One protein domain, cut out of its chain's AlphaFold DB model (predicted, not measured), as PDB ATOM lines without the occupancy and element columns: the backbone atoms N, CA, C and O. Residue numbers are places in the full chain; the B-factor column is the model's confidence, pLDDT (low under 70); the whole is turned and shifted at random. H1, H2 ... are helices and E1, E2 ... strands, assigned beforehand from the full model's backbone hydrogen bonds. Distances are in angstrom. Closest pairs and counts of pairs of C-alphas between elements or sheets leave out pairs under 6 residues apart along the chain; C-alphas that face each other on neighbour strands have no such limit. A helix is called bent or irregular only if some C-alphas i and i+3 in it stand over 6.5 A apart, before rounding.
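This is residues 89 to 156 of the 400 residues of an uncharacterized protein of Phytophthora kernoviae (UniProt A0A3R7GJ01). A strand hairpin, E1 and E2, with H1 packed on E2, makes one end; H2 leads from H1 to the other end, where H3 makes a corner with H2's last residue, Leu 131. The 68 printed residues include two named strands, an antiparallel sheet, then three named helices: mixed class. The whole is only just compact, close to loose: radius of gyration of the C-alphas 13.1 A, spans 38 by 28 by 21 A.

Find C-alpha 90 at (38.386, -15.119, -1.755); E1 runs to 93, 10.2 A. E2 is 99 to 102, 10.0 A; H1 106 to 114, 12.0 A; H2 118 to 131, 20.0 A; H3 142 to 148, 9.8 A, ending at (30.294, -13.316, -9.809).

In the hairpin, look at N 92 and O 100, 2.8 A, within hydrogen-bond range. C-alphas Phe 102 of E2 and Thr 109 of H1 are closest, 5.1 A. H1 and H2 touch, closest C-alphas Gln 110 and Ala 121, 4.6 A, with H2's residues 120 to 125 alone, at a steep tilt of 48 degrees, opposite ways. H2 and H3 only just touch, with 3 pairs of C-alphas within 8 A, by H2's Leu 131 alone, closest to Phe 145, C-alphas 6.0 A, about perpendicular at 88 degrees. Each O i to N i+4 pair is within hydrogen-bond range in H1 and H3, 8 of 10 in H2, irregular: C-alphas 122 and 125 are 7.1 A apart.

C-alphas Asp 96 and Ser 136, the farthest apart, are 39.0 A apart. The printed part has no cut or long link. pLDDT is under 70 in 32 residues, among them 131 to 150.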
ATOM      1  N   CYS A  89      36.678 -18.972  -2.277       63.28
ATOM      2  CA  CYS A  89      36.829 -18.211  -3.501       63.28
ATOM      3  C   CYS A  89      37.471 -16.842  -3.268       63.28
ATOM      4  O   CYS A  89      37.856 -16.229  -4.247       63.28
ATOM      5  N   SER A  90      37.611 -16.332  -2.043       64.19
ATOM      6  CA  SER A  90      38.386 -15.119  -1.755       64.19
ATOM      7  C   SER A  90      38.866 -15.096  -0.307       64.19
ATOM      8  O   SER A  90      38.169 -15.561   0.593       64.19
ATOM      9  N   PHE A  91      40.041 -14.509  -0.086       71.06
ATOM     10  CA  PHE A  91      40.607 -14.273   1.236       71.06
ATOM     11  C   PHE A  91      41.245 -12.884   1.292       71.06
ATOM     12  O   PHE A  91      42.069 -12.541   0.447       71.06
ATOM     13  N   THR A  92      40.872 -12.080   2.286       63.38
ATOM     14  CA  THR A  92      41.417 -10.739   2.533       63.38
ATOM     15  C   THR A  92      41.883 -10.633   3.989       63.38
ATOM     16  O   THR A  92      41.045 -10.510   4.887       63.38
ATOM     17  N   PRO A  93      43.198 -10.679   4.256       60.16
ATOM     18  CA  PRO A  93      43.732 -10.529   5.607       60.16
ATOM     19  C   PRO A  93      43.770  -9.058   6.050       60.16
ATOM     20  O   PRO A  93      44.026  -8.156   5.247       60.16
ATOM     21  N   THR A  94      43.587  -8.804   7.348       61.88
ATOM     22  CA  THR A  94      43.805  -7.486   7.967       61.88
ATOM     23  C   THR A  94      44.975  -7.527   8.956       61.88
ATOM     24  O   THR A  94      45.461  -8.587   9.341       61.88
ATOM     25  N   ARG A  95      45.489  -6.355   9.353       60.59
ATOM     26  CA  ARG A  95      46.678  -6.258  10.228       60.59
ATOM     27  C   ARG A  95      46.393  -6.541  11.699       60.59
ATOM     28  O   ARG A  95      47.309  -6.816  12.457       60.59
ATOM     29  N   ASP A  96      45.137  -6.429  12.100       71.19
ATOM     30  CA  ASP A  96      44.666  -6.636  13.470       71.19
ATOM     31  C   ASP A  96      44.262  -8.095  13.742       71.19
ATOM     32  O   ASP A  96      43.600  -8.381  14.736       71.19
ATOM     33  N   GLY A  97      44.653  -9.019  12.857       70.06
ATOM     34  CA  GLY A  97      44.410 -10.454  13.000       70.06
ATOM     35  C   GLY A  97      43.032 -10.923  12.531       70.06
ATOM     36  O   GLY A  97      42.772 -12.124  12.551       70.06
ATOM     37  N   ARG A  98      42.157 -10.015  12.080       80.38
ATOM     38  CA  ARG A  98      40.880 -10.373  11.444       80.38
ATOM     39  C   ARG A  98      41.082 -10.745   9.971       80.38
ATOM     40  O   ARG A  98      42.147 -10.547   9.381       80.38
ATOM     41  N   SER A  99      40.058 -11.322   9.352       66.25
ATOM     42  CA  SER A  99      40.074 -11.594   7.910       66.25
ATOM     43  C   SER A  99      38.679 -11.753   7.322       66.25
ATOM     44  O   SER A  99      37.747 -12.151   8.022       66.25
ATOM     45  N   LEU A 100      38.555 -11.449   6.027       61.75
ATOM     46  CA  LEU A 100      37.376 -11.764   5.223       61.75
ATOM     47  C   LEU A 100      37.647 -12.994   4.356       61.75
ATOM     48  O   LEU A 100      38.586 -13.003   3.562       61.75
ATOM     49  N   ILE A 101      36.809 -14.012   4.498       70.19
ATOM     50  CA  ILE A 101      36.797 -15.249   3.728       70.19
ATOM     51  C   ILE A 101      35.441 -15.318   3.036       70.19
ATOM     52  O   ILE A 101      34.405 -15.266   3.696       70.19
ATOM     53  N   PHE A 102      35.458 -15.448   1.714       70.06
ATOM     54  CA  PHE A 102      34.270 -15.742   0.920       70.06
ATOM     55  C   PHE A 102      34.465 -17.100   0.267       70.06
ATOM     56  O   PHE A 102      35.515 -17.346  -0.325       70.06
ATOM     57  N   GLY A 103      33.472 -17.974   0.366       73.00
ATOM     58  CA  GLY A 103      33.529 -19.323  -0.183       73.00
ATOM     59  C   GLY A 103      32.142 -19.891  -0.433       73.00
ATOM     60  O   GLY A 103      31.143 -19.175  -0.361       73.00
ATOM     61  N   SER A 104      32.088 -21.185  -0.732       78.81
ATOM     62  CA  SER A 104      30.822 -21.889  -0.958       78.81
ATOM     63  C   SER A 104      29.993 -22.047   0.327       78.81
ATOM     64  O   SER A 104      28.764 -22.134   0.268       78.81
ATOM     65  N   ASP A 105      30.645 -22.023   1.493       86.00
ATOM     66  CA  ASP A 105      29.996 -22.081   2.799       86.00
ATOM     67  C   ASP A 105      29.515 -20.687   3.248       86.00
ATOM     68  O   ASP A 105      30.288 -19.804   3.647       86.00
ATOM     69  N   MET A 106      28.192 -20.503   3.210       88.75
ATOM     70  CA  MET A 106      27.528 -19.281   3.665       88.75
ATOM     71  C   MET A 106      27.749 -19.025   5.161       88.75
ATOM     72  O   MET A 106      27.947 -17.878   5.548       88.75
ATOM     73  N   GLN A 107      27.762 -20.057   6.009       91.19
ATOM     74  CA  GLN A 107      27.961 -19.879   7.451       91.19
ATOM     75  C   GLN A 107      29.386 -19.415   7.743       91.19
ATOM     76  O   GLN A 107      29.575 -18.481   8.523       91.19
ATOM     77  N   GLN A 108      30.380 -20.005   7.072       87.75
ATOM     78  CA  GLN A 108      31.773 -19.563   7.173       87.75
ATOM     79  C   GLN A 108      31.932 -18.114   6.693       87.75
ATOM     80  O   GLN A 108      32.584 -17.305   7.359       87.75
ATOM     81  N   THR A 109      31.283 -17.767   5.580       83.88
ATOM     82  CA  THR A 109      31.294 -16.405   5.036       83.88
ATOM     83  C   THR A 109      30.663 -15.407   6.015       83.88
ATOM     84  O   THR A 109      31.266 -14.384   6.340       83.88
ATOM     85  N   GLN A 110      29.489 -15.716   6.575       91.81
ATOM     86  CA  GLN A 110      28.833 -14.877   7.584       91.81
ATOM     87  C   GLN A 110      29.671 -14.748   8.860       91.81
ATOM     88  O   GLN A 110      29.805 -13.643   9.384       91.81
ATOM     89  N   ALA A 111      30.278 -15.837   9.344       91.69
ATOM     90  CA  ALA A 111      31.156 -15.814  10.513       91.69
ATOM     91  C   ALA A 111      32.388 -14.926  10.285       91.69
ATOM     92  O   ALA A 111      32.816 -14.202  11.185       91.69
ATOM     93  N   SER A 112      32.933 -14.936   9.068       82.06
ATOM     94  CA  SER A 112      34.039 -14.069   8.684       82.06
ATOM     95  C   SER A 112      33.628 -12.592   8.611       82.06
ATOM     96  O   SER A 112      34.323 -11.746   9.171       82.06
ATOM     97  N   ILE A 113      32.465 -12.271   8.030       87.38
ATOM     98  CA  ILE A 113      31.915 -10.901   8.015       87.38
ATOM     99  C   ILE A 113      31.601 -10.414   9.439       87.38
ATOM    100  O   ILE A 113      31.848  -9.252   9.768       87.38
ATOM    101  N   ALA A 114      31.119 -11.299  10.314       93.62
ATOM    102  CA  ALA A 114      30.750 -10.970  11.690       93.62
ATOM    103  C   ALA A 114      31.936 -10.482  12.544       93.62
ATOM    104  O   ALA A 114      31.714  -9.777  13.526       93.62
ATOM    105  N   GLN A 115      33.187 -10.765  12.146       87.75
ATOM    106  CA  GLN A 115      34.390 -10.173  12.757       87.75
ATOM    107  C   GLN A 115      34.457  -8.640  12.586       87.75
ATOM    108  O   GLN A 115      35.204  -7.955  13.295       87.75
ATOM    109  N   PHE A 116      33.703  -8.093  11.627       88.00
ATOM    110  CA  PHE A 116      33.632  -6.666  11.310       88.00
ATOM    111  C   PHE A 116      32.250  -6.079  11.600       88.00
ATOM    112  O   PHE A 116      32.167  -4.975  12.132       88.00
ATOM    113  N   SER A 117      31.177  -6.805  11.268       92.44
ATOM    114  CA  SER A 117      29.799  -6.338  11.426       92.44
ATOM    115  C   SER A 117      28.812  -7.503  11.487       92.44
ATOM    116  O   SER A 117      28.599  -8.224  10.512       92.44
ATOM    117  N   ALA A 118      28.155  -7.674  12.638       93.88
ATOM    118  CA  ALA A 118      27.096  -8.671  12.800       93.88
ATOM    119  C   ALA A 118      25.847  -8.345  11.957       93.88
ATOM    120  O   ALA A 118      25.147  -9.252  11.505       93.88
ATOM    121  N   ALA A 119      25.577  -7.055  11.728       93.94
ATOM    122  CA  ALA A 119      24.467  -6.606  10.891       93.94
ATOM    123  C   ALA A 119      24.689  -6.999   9.422       93.94
ATOM    124  O   ALA A 119      23.800  -7.592   8.811       93.94
ATOM    125  N   ASP A 120      25.893  -6.761   8.891       87.81
ATOM    126  CA  ASP A 120      26.222  -7.102   7.503       87.81
ATOM    127  C   ASP A 120      26.296  -8.615   7.304       87.81
ATOM    128  O   ASP A 120      25.806  -9.126   6.301       87.81
ATOM    129  N   ALA A 121      26.811  -9.356   8.290       91.00
ATOM    130  CA  ALA A 121      26.784 -10.816   8.265       91.00
ATOM    131  C   ALA A 121      25.348 -11.347   8.137       91.00
ATOM    132  O   ALA A 121      25.092 -12.265   7.361       91.00
ATOM    133  N   LYS A 122      24.386 -10.745   8.849       93.19
ATOM    134  CA  LYS A 122      22.969 -11.117   8.755       93.19
ATOM    135  C   LYS A 122      22.348 -10.743   7.403       93.19
ATOM    136  O   LYS A 122      21.540 -11.515   6.896       93.19
ATOM    137  N   ALA A 123      22.719  -9.599   6.828       89.06
ATOM    138  CA  ALA A 123      22.204  -9.122   5.541       89.06
ATOM    139  C   ALA A 123      22.841  -9.822   4.322       89.06
ATOM    140  O   ALA A 123      22.254  -9.854   3.239       89.06
ATOM    141  N   TYR A 124      24.033 -10.405   4.483       85.31
ATOM    142  CA  TYR A 124      24.824 -10.944   3.379       85.31
ATOM    143  C   TYR A 124      24.107 -11.992   2.503       85.31
ATOM    144  O   TYR A 124      24.237 -11.899   1.283       85.31
ATOM    145  N   PRO A 125      23.305 -12.942   3.029       87.75
ATOM    146  CA  PRO A 125      22.573 -13.885   2.179       87.75
ATOM    147  C   PRO A 125      21.578 -13.210   1.223       87.75
ATOM    148  O   PRO A 125      21.396 -13.672   0.098       87.75
ATOM    149  N   GLU A 126      20.933 -12.118   1.646       83.94
ATOM    150  CA  GLU A 126      20.039 -11.337   0.782       83.94
ATOM    151  C   GLU A 126      20.837 -10.545  -0.255       83.94
ATOM    152  O   GLU A 126      20.502 -10.558  -1.439       83.94
ATOM    153  N   TYR A 127      21.945  -9.931   0.170       77.81
ATOM    154  CA  TYR A 127      22.863  -9.230  -0.725       77.81
ATOM    155  C   TYR A 127      23.462 -10.159  -1.794       77.81
ATOM    156  O   TYR A 127      23.517  -9.801  -2.966       77.81
ATOM    157  N   SER A 128      23.854 -11.379  -1.422       76.75
ATOM    158  CA  SER A 128      24.386 -12.387  -2.343       76.75
ATOM    159  C   SER A 128      23.353 -12.785  -3.402       76.75
ATOM    160  O   SER A 128      23.677 -12.777  -4.586       76.75
ATOM    161  N   LYS A 129      22.088 -13.003  -3.013       77.12
ATOM    162  CA  LYS A 129      20.982 -13.227  -3.965       77.12
ATOM    163  C   LYS A 129      20.749 -12.022  -4.879       77.12
ATOM    164  O   LYS A 129      20.454 -12.190  -6.058       77.12
ATOM    165  N   MET A 130      20.905 -10.801  -4.363       70.31
ATOM    166  CA  MET A 130      20.835  -9.580  -5.173       70.31
ATOM    167  C   MET A 130      21.991  -9.481  -6.183       70.31
ATOM    168  O   MET A 130      21.852  -8.839  -7.214       70.31
ATOM    169  N   LEU A 131      23.140 -10.113  -5.959       62.97
ATOM    170  CA  LEU A 131      24.199 -10.132  -6.972       62.97
ATOM    171  C   LEU A 131      23.908 -11.107  -8.127       62.97
ATOM    172  O   LEU A 131      24.543 -11.008  -9.173       62.97
ATOM    173  N   GLU A 132      22.927 -12.001  -7.982       61.28
ATOM    174  CA  GLU A 132      22.489 -12.916  -9.042       61.28
ATOM    175  C   GLU A 132      21.465 -12.290 -10.012       61.28
ATOM    176  O   GLU A 132      21.093 -12.927 -11.002       61.28
ATOM    177  N   VAL A 133      20.997 -11.055  -9.769       53.84
ATOM    178  CA  VAL A 133      20.035 -10.388 -10.666       53.84
ATOM    179  C   VAL A 133      20.691  -9.729 -11.885       53.84
ATOM    180  O   VAL A 133      21.857  -9.343 -11.891       53.84
ATOM    181  N   SER A 134      19.893  -9.619 -12.950       50.16
ATOM    182  CA  SER A 134      20.264  -9.121 -14.281       50.16
ATOM    183  C   SER A 134      21.039  -7.788 -14.255       50.16
ATOM    184  O   SER A 134      20.657  -6.899 -13.488       50.16
ATOM    185  N   PRO A 135      22.002  -7.569 -15.182       49.66
ATOM    186  CA  PRO A 135      22.672  -6.278 -15.412       49.66
ATOM    187  C   PRO A 135      21.735  -5.084 -15.659       49.66
ATOM    188  O   PRO A 135      22.171  -3.940 -15.615       49.66
ATOM    189  N   SER A 136      20.461  -5.338 -15.968       45.31
ATOM    190  CA  SER A 136      19.430  -4.315 -16.174       45.31
ATOM    191  C   SER A 136      18.705  -3.892 -14.888       45.31
ATOM    192  O   SER A 136      17.767  -3.101 -14.959       45.31
ATOM    193  N   THR A 137      19.085  -4.425 -13.724       46.78
ATOM    194  CA  THR A 137      18.436  -4.113 -12.442       46.78
ATOM    195  C   THR A 137      19.023  -2.825 -11.849       46.78
ATOM    196  O   THR A 137      20.240  -2.756 -11.654       46.78
ATOM    197  N   PRO A 138      18.208  -1.798 -11.532       38.00
ATOM    198  CA  PRO A 138      18.698  -0.580 -10.886       38.00
ATOM    199  C   PRO A 138      19.474  -0.900  -9.600       38.00
ATOM    200  O   PRO A 138      18.976  -1.626  -8.743       38.00
ATOM    201  N   GLY A 139      20.696  -0.371  -9.467       46.88
ATOM    202  CA  GLY A 139      21.571  -0.624  -8.312       46.88
ATOM    203  C   GLY A 139      22.545  -1.801  -8.461       46.88
ATOM    204  O   GLY A 139      23.314  -2.059  -7.537       46.88
ATOM    205  N   SER A 140      22.583  -2.493  -9.608       47.12
ATOM    206  CA  SER A 140      23.594  -3.528  -9.854       47.12
ATOM    207  C   SER A 140      24.998  -2.913  -9.886       47.12
ATOM    208  O   SER A 140      25.328  -2.130 -10.782       47.12
ATOM    209  N   ALA A 141      25.855  -3.285  -8.937       46.72
ATOM    210  CA  ALA A 141      27.272  -2.953  -8.994       46.72
ATOM    211  C   ALA A 141      27.930  -3.802 -10.092       46.72
ATOM    212  O   ALA A 141      28.429  -4.891  -9.829       46.72
ATOM    213  N   TYR A 142      27.899  -3.322 -11.338       47.91
ATOM    214  CA  TYR A 142      28.343  -4.063 -12.528       47.91
ATOM    215  C   TYR A 142      29.749  -4.669 -12.386       47.91
ATOM    216  O   TYR A 142      29.982  -5.790 -12.826       47.91
ATOM    217  N   ILE A 143      30.673  -3.966 -11.720       44.91
ATOM    218  CA  ILE A 143      32.024  -4.478 -11.438       44.91
ATOM    219  C   ILE A 143      31.954  -5.722 -10.541       44.91
ATOM    220  O   ILE A 143      32.555  -6.741 -10.860       44.91
ATOM    221  N   LEU A 144      31.176  -5.673  -9.457       50.50
ATOM    222  CA  LEU A 144      30.956  -6.816  -8.566       50.50
ATOM    223  C   LEU A 144      30.218  -7.954  -9.285       50.50
ATOM    224  O   LEU A 144      30.642  -9.100  -9.178       50.50
ATOM    225  N   PHE A 145      29.194  -7.642 -10.088       54.06
ATOM    226  CA  PHE A 145      28.504  -8.619 -10.939       54.06
ATOM    227  C   PHE A 145      29.472  -9.327 -11.898       54.06
ATOM    228  O   PHE A 145      29.466 -10.551 -12.001       54.06
ATOM    229  N   HIS A 146      30.364  -8.582 -12.555       55.31
ATOM    230  CA  HIS A 146      31.375  -9.141 -13.452       55.31
ATOM    231  C   HIS A 146      32.288 -10.157 -12.744       55.31
ATOM    232  O   HIS A 146      32.737 -11.110 -13.377       55.31
ATOM    233  N   HIS A 147      32.525 -10.012 -11.436       55.47
ATOM    234  CA  HIS A 147      33.288 -10.987 -10.654       55.47
ATOM    235  C   HIS A 147      32.492 -12.236 -10.239       55.47
ATOM    236  O   HIS A 147      33.109 -13.258  -9.946       55.47
ATOM    237  N   VAL A 148      31.157 -12.188 -10.224       56.38
ATOM    238  CA  VAL A 148      30.294 -13.316  -9.809       56.38
ATOM    239  C   VAL A 148      29.506 -13.949 -10.960       56.38
ATOM    240  O   VAL A 148      28.842 -14.962 -10.772       56.38
ATOM    241  N   MET A 149      29.584 -13.397 -12.173       63.81
ATOM    242  CA  MET A 149      28.844 -13.916 -13.330       63.81
ATOM    243  C   MET A 149      29.477 -15.156 -13.980       63.81
ATOM    244  O   MET A 149      28.888 -15.743 -14.889       63.81
ATOM    245  N   GLY A 150      30.708 -15.504 -13.598       56.62
ATOM    246  CA  GLY A 150      31.421 -16.656 -14.142       56.62
ATOM    247  C   GLY A 150      30.871 -17.994 -13.644       56.62
ATOM    248  O   GLY A 150      30.102 -18.052 -12.691       56.62
ATOM    249  N   GLU A 151      31.257 -19.085 -14.299       71.69
ATOM    250  CA  GLU A 151      30.873 -20.444 -13.909       71.69
ATOM    251  C   GLU A 151      32.063 -21.379 -14.116       71.69
ATOM    252  O   GLU A 151      32.713 -21.352 -15.164       71.69
ATOM    253  N   VAL A 152      32.330 -22.240 -13.135       69.50
ATOM    254  CA  VAL A 152      33.355 -23.285 -13.232       69.50
ATOM    255  C   VAL A 152      32.734 -24.617 -12.837       69.50
ATOM    256  O   VAL A 152      32.179 -24.742 -11.751       69.50
ATOM    257  N   ASN A 153      32.822 -25.618 -13.720       73.81
ATOM    258  CA  ASN A 153      32.296 -26.973 -13.501       73.81
ATOM    259  C   ASN A 153      30.826 -27.010 -13.028       73.81
ATOM    260  O   ASN A 153      30.467 -27.816 -12.175       73.81
ATOM    261  N   GLY A 154      29.974 -26.134 -13.567       68.31
ATOM    262  CA  GLY A 154      28.560 -26.053 -13.186       68.31
ATOM    263  C   GLY A 154      28.278 -25.249 -11.913       68.31
ATOM    264  O   GLY A 154      27.116 -25.089 -11.550       68.31
ATOM    265  N   ILE A 155      29.308 -24.711 -11.250       69.31
ATOM    266  CA  ILE A 155      29.173 -23.871 -10.057       69.31
ATOM    267  C   ILE A 155      29.217 -22.399 -10.479       69.31
ATOM    268  O   ILE A 155      30.244 -21.904 -10.953       69.31
ATOM    269  N   LYS A 156      28.091 -21.696 -10.324       66.00
ATOM    270  CA  LYS A 156      27.963 -20.263 -10.637       66.00
ATOM    271  C   LYS A 156      28.720 -19.408  -9.618       66.00
ATOM    272  O   LYS A 156      28.788 -19.758  -8.446       66.00
TER     273      LYS A 156